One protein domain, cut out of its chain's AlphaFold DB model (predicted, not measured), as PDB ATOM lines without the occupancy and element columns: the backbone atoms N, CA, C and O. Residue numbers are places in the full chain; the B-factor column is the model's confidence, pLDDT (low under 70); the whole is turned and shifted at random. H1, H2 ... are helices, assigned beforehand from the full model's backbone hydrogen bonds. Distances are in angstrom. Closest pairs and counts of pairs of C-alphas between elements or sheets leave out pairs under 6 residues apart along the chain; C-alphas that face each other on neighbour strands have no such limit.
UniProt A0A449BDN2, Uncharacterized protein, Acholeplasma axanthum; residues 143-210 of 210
ATOM      1  N   LYS A 143      28.807   9.904  -9.024       73.19
ATOM      2  CA  LYS A 143      28.907  10.631  -7.757       73.19
ATOM      3  C   LYS A 143      27.950  11.821  -7.666       73.19
ATOM      4  O   LYS A 143      27.313  11.993  -6.641       73.19
ATOM      5  N   LEU A 144      27.821  12.636  -8.713       75.44
ATOM      6  CA  LEU A 144      26.870  13.752  -8.769       75.44
ATOM      7  C   LEU A 144      25.413  13.268  -8.724       75.44
ATOM      8  O   LEU A 144      24.618  13.847  -7.987       75.44
ATOM      9  N   GLY A 145      25.075  12.205  -9.462       73.88
ATOM     10  CA  GLY A 145      23.743  11.586  -9.416       73.88
ATOM     11  C   GLY A 145      23.411  11.058  -8.017       73.88
ATOM     12  O   GLY A 145      22.363  11.388  -7.456       73.88
ATOM     13  N   THR A 146      24.355  10.343  -7.397       79.69
ATOM     14  CA  THR A 146      24.244   9.886  -6.004       79.69
ATOM     15  C   THR A 146      24.067  11.061  -5.040       79.69
ATOM     16  O   THR A 146      23.132  11.055  -4.244       79.69
ATOM     17  N   LEU A 147      24.885  12.117  -5.137       84.00
ATOM     18  CA  LEU A 147      24.774  13.302  -4.276       84.00
ATOM     19  C   LEU A 147      23.424  14.013  -4.418       84.00
ATOM     20  O   LEU A 147      22.841  14.395  -3.410       84.00
ATOM     21  N   LYS A 148      22.875  14.134  -5.635       82.25
ATOM     22  CA  LYS A 148      21.511  14.655  -5.830       82.25
ATOM     23  C   LYS A 148      20.465  13.786  -5.129       82.25
ATOM     24  O   LYS A 148      19.521  14.319  -4.552       82.25
ATOM     25  N   GLY A 149      20.619  12.460  -5.175       80.69
ATOM     26  CA  GLY A 149      19.750  11.522  -4.461       80.69
ATOM     27  C   GLY A 149      19.778  11.736  -2.947       80.69
ATOM     28  O   GLY A 149      18.731  11.758  -2.310       80.69
ATOM     29  N   TRP A 150      20.961  11.962  -2.380       85.12
ATOM     30  CA  TRP A 150      21.120  12.285  -0.960       85.12
ATOM     31  C   TRP A 150      20.599  13.685  -0.605       85.12
ATOM     32  O   TRP A 150      20.001  13.854   0.453       85.12
ATOM     33  N   ASN A 151      20.737  14.671  -1.494       82.94
ATOM     34  CA  ASN A 151      20.209  16.021  -1.271       82.94
ATOM     35  C   ASN A 151      18.676  16.033  -1.168       82.94
ATOM     36  O   ASN A 151      18.114  16.760  -0.357       82.94
ATOM     37  N   LYS A 152      17.984  15.168  -1.922       83.12
ATOM     38  CA  LYS A 152      16.524  15.010  -1.809       83.12
ATOM     39  C   LYS A 152      16.075  14.526  -0.433       83.12
ATOM     40  O   LYS A 152      14.980  14.863   0.004       83.12
ATOM     41  N   LEU A 153      16.897  13.738   0.261       82.00
ATOM     42  CA  LEU A 153      16.595  13.313   1.630       82.00
ATOM     43  C   LEU A 153      16.674  14.487   2.616       82.00
ATOM     44  O   LEU A 153      15.911  14.509   3.580       82.00
ATOM     45  N   VAL A 154      17.527  15.478   2.346       84.81
ATOM     46  CA  VAL A 154      17.567  16.740   3.102       84.81
ATOM     47  C   VAL A 154      16.336  17.589   2.805       84.81
ATOM     48  O   VAL A 154      15.659  18.032   3.727       84.81
ATOM     49  N   GLU A 155      15.984  17.751   1.527       82.44
ATOM     50  CA  GLU A 155      14.775  18.480   1.104       82.44
ATOM     51  C   GLU A 155      13.495  17.884   1.723       82.44
ATOM     52  O   GLU A 155      12.567  18.612   2.071       82.44
ATOM     53  N   ASN A 156      13.467  16.563   1.926       80.94
ATOM     54  CA  ASN A 156      12.367  15.840   2.567       80.94
ATOM     55  C   ASN A 156      12.449  15.800   4.108       80.94
ATOM     56  O   ASN A 156      11.710  15.032   4.727       80.94
ATOM     57  N   ASN A 157      13.346  16.571   4.737       81.06
ATOM     58  CA  ASN A 157      13.606  16.579   6.186       81.06
ATOM     59  C   ASN A 157      13.912  15.190   6.786       81.06
ATOM     60  O   ASN A 157      13.676  14.947   7.968       81.06
ATOM     61  N   THR A 158      14.400  14.251   5.971       81.31
ATOM     62  CA  THR A 158      14.820  12.913   6.421       81.31
ATOM     63  C   THR A 158      16.266  12.930   6.917       81.31
ATOM     64  O   THR A 158      16.633  12.132   7.774       81.31
ATOM     65  N   LEU A 159      17.075  13.851   6.389       83.62
ATOM     66  CA  LEU A 159      18.444  14.114   6.818       83.62
ATOM     67  C   LEU A 159      18.645  15.597   7.097       83.62
ATOM     68  O   LEU A 159      18.004  16.458   6.494       83.62
ATOM     69  N   THR A 160      19.587  15.885   7.981       83.94
ATOM     70  CA  THR A 160      20.098  17.238   8.210       83.94
ATOM     71  C   THR A 160      21.190  17.599   7.198       83.94
ATOM     72  O   THR A 160      21.791  16.730   6.555       83.94
ATOM     73  N   ASN A 161      21.477  18.897   7.057       84.50
ATOM     74  CA  ASN A 161      22.570  19.371   6.199       84.50
ATOM     75  C   ASN A 161      23.930  18.834   6.672       84.50
ATOM     76  O   ASN A 161      24.786  18.491   5.856       84.50
ATOM     77  N   GLU A 162      24.113  18.711   7.987       83.75
ATOM     78  CA  GLU A 162      25.330  18.189   8.598       83.75
ATOM     79  C   GLU A 162      25.552  16.709   8.243       83.75
ATOM     80  O   GLU A 162      26.666  16.307   7.895       83.75
ATOM     81  N   GLU A 163      24.495  15.892   8.275       82.94
ATOM     82  CA  GLU A 163      24.553  14.473   7.895       82.94
ATOM     83  C   GLU A 163      24.824  14.298   6.396       82.94
ATOM     84  O   GLU A 163      25.607  13.431   5.991       82.94
ATOM     85  N   TYR A 164      24.247  15.165   5.564       84.94
ATOM     86  CA  TYR A 164      24.534  15.188   4.134       84.94
ATOM     87  C   TYR A 164      25.996  15.532   3.835       84.94
ATOM     88  O   TYR A 164      26.619  14.871   3.004       84.94
ATOM     89  N   ASP A 165      26.589  16.505   4.530       85.50
ATOM     90  CA  ASP A 165      27.996  16.872   4.331       85.50
ATOM     91  C   ASP A 165      28.962  15.731   4.685       85.50
ATOM     92  O   ASP A 165      30.013  15.564   4.048       85.50
ATOM     93  N   VAL A 166      28.597  14.906   5.669       85.38
ATOM     94  CA  VAL A 166      29.332  13.688   6.021       85.38
ATOM     95  C   VAL A 166      29.266  12.673   4.876       85.38
ATOM     96  O   VAL A 166      30.311  12.221   4.395       85.38
ATOM     97  N   VAL A 167      28.068  12.369   4.368       85.94
ATOM     98  CA  VAL A 167      27.889  11.444   3.235       85.94
ATOM     99  C   VAL A 167      28.567  11.972   1.973       85.94
ATOM    100  O   VAL A 167      29.221  11.220   1.248       85.94
ATOM    101  N   LYS A 168      28.505  13.281   1.733       85.88
ATOM    102  CA  LYS A 168      29.136  13.932   0.587       85.88
ATOM    103  C   LYS A 168      30.641  13.705   0.560       85.88
ATOM    104  O   LYS A 168      31.193  13.363  -0.487       85.88
ATOM    105  N   LYS A 169      31.314  13.826   1.707       85.44
ATOM    106  CA  LYS A 169      32.752  13.527   1.824       85.44
ATOM    107  C   LYS A 169      33.056  12.061   1.505       85.44
ATOM    108  O   LYS A 169      34.049  11.793   0.827       85.44
ATOM    109  N   VAL A 170      32.207  11.132   1.945       82.94
ATOM    110  CA  VAL A 170      32.352   9.695   1.664       82.94
ATOM    111  C   VAL A 170      32.152   9.401   0.177       82.94
ATOM    112  O   VAL A 170      33.002   8.757  -0.434       82.94
ATOM    113  N   VAL A 171      31.088   9.913  -0.446       84.88
ATOM    114  CA  VAL A 171      30.792   9.728  -1.882       84.88
ATOM    115  C   VAL A 171      31.909  10.293  -2.761       84.88
ATOM    116  O   VAL A 171      32.315   9.675  -3.746       84.88
ATOM    117  N   LEU A 172      32.461  11.455  -2.401       83.62
ATOM    118  CA  LEU A 172      33.553  12.064  -3.160       83.62
ATOM    119  C   LEU A 172      34.851  11.251  -3.072       83.62
ATOM    120  O   LEU A 172      35.546  11.131  -4.082       83.62
ATOM    121  N   LYS A 173      35.149  10.644  -1.917       82.25
ATOM    122  CA  LYS A 173      36.380   9.864  -1.689       82.25
ATOM    123  C   LYS A 173      36.290   8.391  -2.091       82.25
ATOM    124  O   LYS A 173      37.318   7.789  -2.377       82.25
ATOM    125  N   SER A 174      35.097   7.811  -2.111       78.94
ATOM    126  CA  SER A 174      34.901   6.386  -2.400       78.94
ATOM    127  C   SER A 174      35.104   6.058  -3.879       78.94
ATOM    128  O   SER A 174      34.833   6.873  -4.769       78.94
ATOM    129  N   ASP A 175      35.590   4.847  -4.144       75.19
ATOM    130  CA  ASP A 175      35.577   4.271  -5.484       75.19
ATOM    131  C   ASP A 175      34.171   3.736  -5.800       75.19
ATOM    132  O   ASP A 175      33.548   3.062  -4.975       75.19
ATOM    133  N   LEU A 176      33.685   4.025  -7.004       73.81
ATOM    134  CA  LEU A 176      32.340   3.674  -7.472       73.81
ATOM    135  C   LEU A 176      32.135   2.156  -7.569       73.81
ATOM    136  O   LEU A 176      31.007   1.679  -7.473       73.81
ATOM    137  N   SER A 177      33.217   1.390  -7.740       72.00
ATOM    138  CA  SER A 177      33.199  -0.080  -7.724       72.00
ATOM    139  C   SER A 177      33.219  -0.698  -6.325       72.00
ATOM    140  O   SER A 177      33.097  -1.920  -6.202       72.00
ATOM    141  N   SER A 178      33.405   0.098  -5.271       76.00
ATOM    142  CA  SER A 178      33.584  -0.440  -3.924       76.00
ATOM    143  C   SER A 178      32.283  -1.006  -3.350       76.00
ATOM    144  O   SER A 178      31.190  -0.474  -3.553       76.00
ATOM    145  N   LYS A 179      32.407  -2.087  -2.571       78.56
ATOM    146  CA  LYS A 179      31.287  -2.671  -1.816       78.56
ATOM    147  C   LYS A 179      30.648  -1.638  -0.880       78.56
ATOM    148  O   LYS A 179      29.430  -1.543  -0.835       78.56
ATOM    149  N   ALA A 180      31.477  -0.813  -0.240       77.06
ATOM    150  CA  ALA A 180      31.040   0.275   0.628       77.06
ATOM    151  C   ALA A 180      30.173   1.313  -0.107       77.06
ATOM    152  O   ALA A 180      29.187   1.781   0.451       77.06
ATOM    153  N   PHE A 181      30.489   1.643  -1.366       80.75
ATOM    154  CA  PHE A 181      29.660   2.547  -2.170       80.75
ATOM    155  C   PHE A 181      28.292   1.933  -2.502       80.75
ATOM    156  O   PHE A 181      27.275   2.616  -2.417       80.75
ATOM    157  N   SER A 182      28.251   0.636  -2.828       80.75
ATOM    158  CA  SER A 182      26.986  -0.079  -3.050       80.75
ATOM    159  C   SER A 182      26.127  -0.126  -1.787       80.75
ATOM    160  O   SER A 182      24.933   0.137  -1.855       80.75
ATOM    161  N   GLU A 183      26.730  -0.435  -0.639       83.12
ATOM    162  CA  GLU A 183      26.029  -0.492   0.649       83.12
ATOM    163  C   GLU A 183      25.537   0.898   1.091       83.12
ATOM    164  O   GLU A 183      24.438   1.019   1.626       83.12
ATOM    165  N   LEU A 184      26.298   1.958   0.792       85.62
ATOM    166  CA  LEU A 184      25.870   3.342   1.000       85.62
ATOM    167  C   LEU A 184      24.636   3.674   0.145       85.62
ATOM    168  O   LEU A 184      23.670   4.245   0.643       85.62
ATOM    169  N   GLU A 185      24.632   3.290  -1.130       84.19
ATOM    170  CA  GLU A 185      23.487   3.513  -2.021       84.19
ATOM    171  C   GLU A 185      22.245   2.717  -1.586       84.19
ATOM    172  O   GLU A 185      21.121   3.208  -1.699       84.19
ATOM    173  N   ASP A 186      22.424   1.517  -1.037       85.00
ATOM    174  CA  ASP A 186      21.320   0.747  -0.464       85.00
ATOM    175  C   ASP A 186      20.795   1.386   0.833       85.00
ATOM    176  O   ASP A 186      19.580   1.465   1.019       85.00
ATOM    177  N   MET A 187      21.670   1.957   1.671       85.94
ATOM    178  CA  MET A 187      21.258   2.754   2.835       85.94
ATOM    179  C   MET A 187      20.408   3.965   2.422       85.94
ATOM    180  O   MET A 187      19.393   4.255   3.055       85.94
ATOM    181  N   ARG A 188      20.759   4.631   1.313       86.75
ATOM    182  CA  ARG A 188      19.949   5.720   0.740       86.75
ATOM    183  C   ARG A 188      18.523   5.262   0.441       86.75
ATOM    184  O   ARG A 188      17.572   5.940   0.818       86.75
ATOM    185  N   LYS A 189      18.366   4.100  -0.203       85.75
ATOM    186  CA  LYS A 189      17.046   3.535  -0.542       85.75
ATOM    187  C   LYS A 189      16.243   3.159   0.703       85.75
ATOM    188  O   LYS A 189      15.030   3.352   0.721       85.75
ATOM    189  N   LEU A 190      16.895   2.637   1.744       85.81
ATOM    190  CA  LEU A 190      16.232   2.317   3.012       85.81
ATOM    191  C   LEU A 190      15.721   3.579   3.720       85.81
ATOM    192  O   LEU A 190      14.605   3.569   4.239       85.81
ATOM    193  N   LEU A 191      16.488   4.672   3.684       84.50
ATOM    194  CA  LEU A 191      16.056   5.979   4.193       84.50
ATOM    195  C   LEU A 191      14.889   6.550   3.376       84.50
ATOM    196  O   LEU A 191      13.908   7.013   3.956       84.50
ATOM    197  N   GLU A 192      14.937   6.456   2.041       83.38
ATOM    198  CA  GLU A 192      13.819   6.859   1.169       83.38
ATOM    199  C   GLU A 192      12.535   6.075   1.475       83.38
ATOM    200  O   GLU A 192      11.443   6.645   1.492       83.38
ATOM    201  N   ALA A 193      12.660   4.777   1.766       84.06
ATOM    202  CA  ALA A 193      11.549   3.907   2.135       84.06
ATOM    203  C   ALA A 193      11.103   4.048   3.604       84.06
ATOM    204  O   ALA A 193      10.167   3.363   4.015       84.06
ATOM    205  N   ARG A 194      11.756   4.911   4.402       79.38
ATOM    206  CA  ARG A 194      11.560   5.043   5.861       79.38
ATOM    207  C   ARG A 194      11.754   3.729   6.635       79.38
ATOM    208  O   ARG A 194      11.157   3.532   7.690       79.38
ATOM    209  N   LEU A 195      12.576   2.829   6.099       80.25
ATOM    210  CA  LEU A 195      12.947   1.551   6.717       80.25
ATOM    211  C   LEU A 195      14.230   1.652   7.552       80.25
ATOM    212  O   LEU A 195      14.534   0.734   8.307       80.25
ATOM    213  N   ALA A 196      14.971   2.749   7.406       83.44
ATOM    214  CA  ALA A 196      16.143   3.086   8.204       83.44
ATOM    215  C   ALA A 196      16.015   4.509   8.764       83.44
ATOM    216  O   ALA A 196      15.211   5.313   8.279       83.44
ATOM    217  N   SER A 197      16.824   4.813   9.774       82.44
ATOM    218  CA  SER A 197      16.899   6.110  10.446       82.44
ATOM    219  C   SER A 197      18.246   6.806  10.215       82.44
ATOM    220  O   SER A 197      19.226   6.197   9.778       82.44
ATOM    221  N   ALA A 198      18.325   8.096  10.544       78.75
ATOM    222  CA  ALA A 198      19.574   8.858  10.476       78.75
ATOM    223  C   ALA A 198      20.672   8.301  11.412       78.75
ATOM    224  O   ALA A 198      21.864   8.467  11.144       78.75
ATOM    225  N   ASP A 199      20.294   7.591  12.476       82.88
ATOM    226  CA  ASP A 199      21.248   6.955  13.387       82.88
ATOM    227  C   ASP A 199      21.881   5.698  12.772       82.88
ATOM    228  O   ASP A 199      23.083   5.470  12.936       82.88
ATOM    229  N   ASP A 200      21.126   4.948  11.961       83.31
ATOM    230  CA  ASP A 200      21.653   3.818  11.180       83.31
ATOM    231  C   ASP A 200      22.673   4.295  10.139       83.31
ATOM    232  O   ASP A 200      23.710   3.662   9.921       83.31
ATOM    233  N   LEU A 201      22.423   5.468   9.545       84.81
ATOM    234  CA  LEU A 201      23.373   6.123   8.649       84.81
ATOM    235  C   LEU A 201      24.665   6.506   9.381       84.81
ATOM    236  O   LEU A 201      25.752   6.247   8.865       84.81
ATOM    237  N   LYS A 202      24.577   7.091  10.582       83.94
ATOM    238  CA  LYS A 202      25.762   7.444  11.385       83.94
ATOM    239  C   LYS A 202      26.579   6.209  11.750       83.94
ATOM    240  O   LYS A 202      27.802   6.226  11.600       83.94
ATOM    241  N   ALA A 203      25.915   5.133  12.173       83.44
ATOM    242  CA  ALA A 203      26.565   3.865  12.489       83.44
ATOM    243  C   ALA A 203      27.274   3.265  11.263       83.44
ATOM    244  O   ALA A 203      28.414   2.804  11.363       83.44
ATOM    245  N   PHE A 204      26.636   3.331  10.093       83.44
ATOM    246  CA  PHE A 204      27.223   2.870   8.839       83.44
ATOM    247  C   PHE A 204      28.414   3.730   8.396       83.44
ATOM    248  O   PHE A 204      29.469   3.198   8.064       83.44
ATOM    249  N   VAL A 205      28.313   5.060   8.449       83.25
ATOM    250  CA  VAL A 205      29.442   5.930   8.080       83.25
ATOM    251  C   VAL A 205      30.632   5.748   9.035       83.25
ATOM    252  O   VAL A 205      31.791   5.772   8.609       83.25
ATOM    253  N   ALA A 206      30.372   5.510  10.322       81.00
ATOM    254  CA  ALA A 206      31.412   5.205  11.301       81.00
ATOM    255  C   ALA A 206      32.117   3.858  11.036       81.00
ATOM    256  O   ALA A 206      33.285   3.706  11.392       81.00
ATOM    257  N   SER A 207      31.444   2.886  10.409       80.31
ATOM    258  CA  SER A 207      32.035   1.574  10.105       80.31
ATOM    259  C   SER A 207      32.922   1.586   8.856       80.31
ATOM    260  O   SER A 207      33.889   0.834   8.799       80.31
ATOM    261  N   ILE A 208      32.639   2.469   7.894       73.81
ATOM    262  CA  ILE A 208      33.403   2.612   6.639       73.81
ATOM    263  C   ILE A 208      34.531   3.656   6.709       73.81
ATOM    264  O   ILE A 208      35.276   3.816   5.744       73.81
ATOM    265  N   SER A 209      34.624   4.413   7.807       62.50
ATOM    266  CA  SER A 209      35.668   5.428   8.040       62.50
ATOM    267  C   SER A 209      36.800   4.960   8.964       62.50
ATOM    268  O   SER A 209      37.741   5.725   9.190       62.50
ATOM    269  N   LYS A 210      36.719   3.724   9.470       54.16
ATOM    270  CA  LYS A 210      37.815   2.999  10.129       54.16
ATOM    271  C   LYS A 210      38.637   2.224   9.107       54.16
ATOM    272  O   LYS A 210      39.862   2.139   9.327       54.16
TER     273      LYS A 210
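This is residues 143 to 210 of the 210 residues of an uncharacterized protein of Acholeplasma axanthum (UniProt A0A449BDN2). Four helices of similar length stand together as an up-and-down bundle, each running against the one before it in the chain. Seen in cross-section they form a four-cornered ring in the order H1, H2, H4, H3, with H1 and H4 at opposite corners and H2 and H3 nearer to each other across the other diagonal. The three loops joining them turn the chain back at alternate ends of the bundle. The printed part has 68 residues with four named helices, H1 to H4 along the chain, and no named strand, and its class is all helix. It is compact, with a radius of gyration of the C-alphas of 10.8 A, and rounded in outline, spanning 28 by 23 by 20 A.

Start at the first printed residue with H1, residues 143 to 155, and go on to H2, residues 161 to 173. The two form a helical hairpin: they touch and run opposite ways at a shallow tilt of 10 degrees. Look for their closest C-alphas at Lys 143 and Val 171, 6.2 A apart. Next comes H3, residues 179 to 192, which is close to H2 but not clearly touching it. The closest C-alphas of that pair, those of Val 171 and Phe 181, are 7.3 A apart. H3 does touch H1, and the two run the same way at a shallow tilt of 28 degrees. Compare Trp 150 with Arg 188 there: their C-alphas, the closest of the two helices, are 6.9 A apart. The last helix is H4, residues 198 to 208, which forms a second helical hairpin with H3. These two touch and run opposite ways, and their lines stand at a shallow tilt of 1 degree. Their closest C-alphas, those of Ala 180 and Ile 208, are 6.9 A apart. H4 also touches H2, running the same way at a shallow tilt of 27 degrees, with the C-alphas of Val 167 and Val 205 closest at 7.5 A. H1 and H4 stay apart. If you trace the backbone N and O atoms, every O i to N i+4 pair is within hydrogen-bond range in H2, H3 and H4, while in H1 it is 7 of 9.

Find C-alpha 143 at (28.907, 10.631, -7.757); from there H1 runs 18.4 A to C-alpha 155 at (14.775, 18.480, 1.104), and x falls along the way. H2 goes from Asn 161 to Lys 173, 18.5 A between its first and last C-alphas, and x rises again. H3, from Lys 179 to Glu 192, is the longest helix by residues, with 14, and measures 20.1 A from first to last C-alpha. H4 measures 15.7 A from Ala 198 to Ile 208, and you reach its last C-alpha at (33.403, 2.612, 6.639).

The two C-alphas farthest apart are those of Asn 156 and Lys 210, 29.5 A from each other. The first and last printed C-alphas, those of Lys 143 and Lys 210, are 21.4 A apart. The printed part has no cut, and residue 210 is the chain's last. Each of the three links has 5 residues and is tight: look at residues 156 to 160, 174 to 178 and 193 to 197. In the B-factor column, the mean pLDDT of the printed part is 81.3; the model's confidence is low, under 70, at residues 209 to 210.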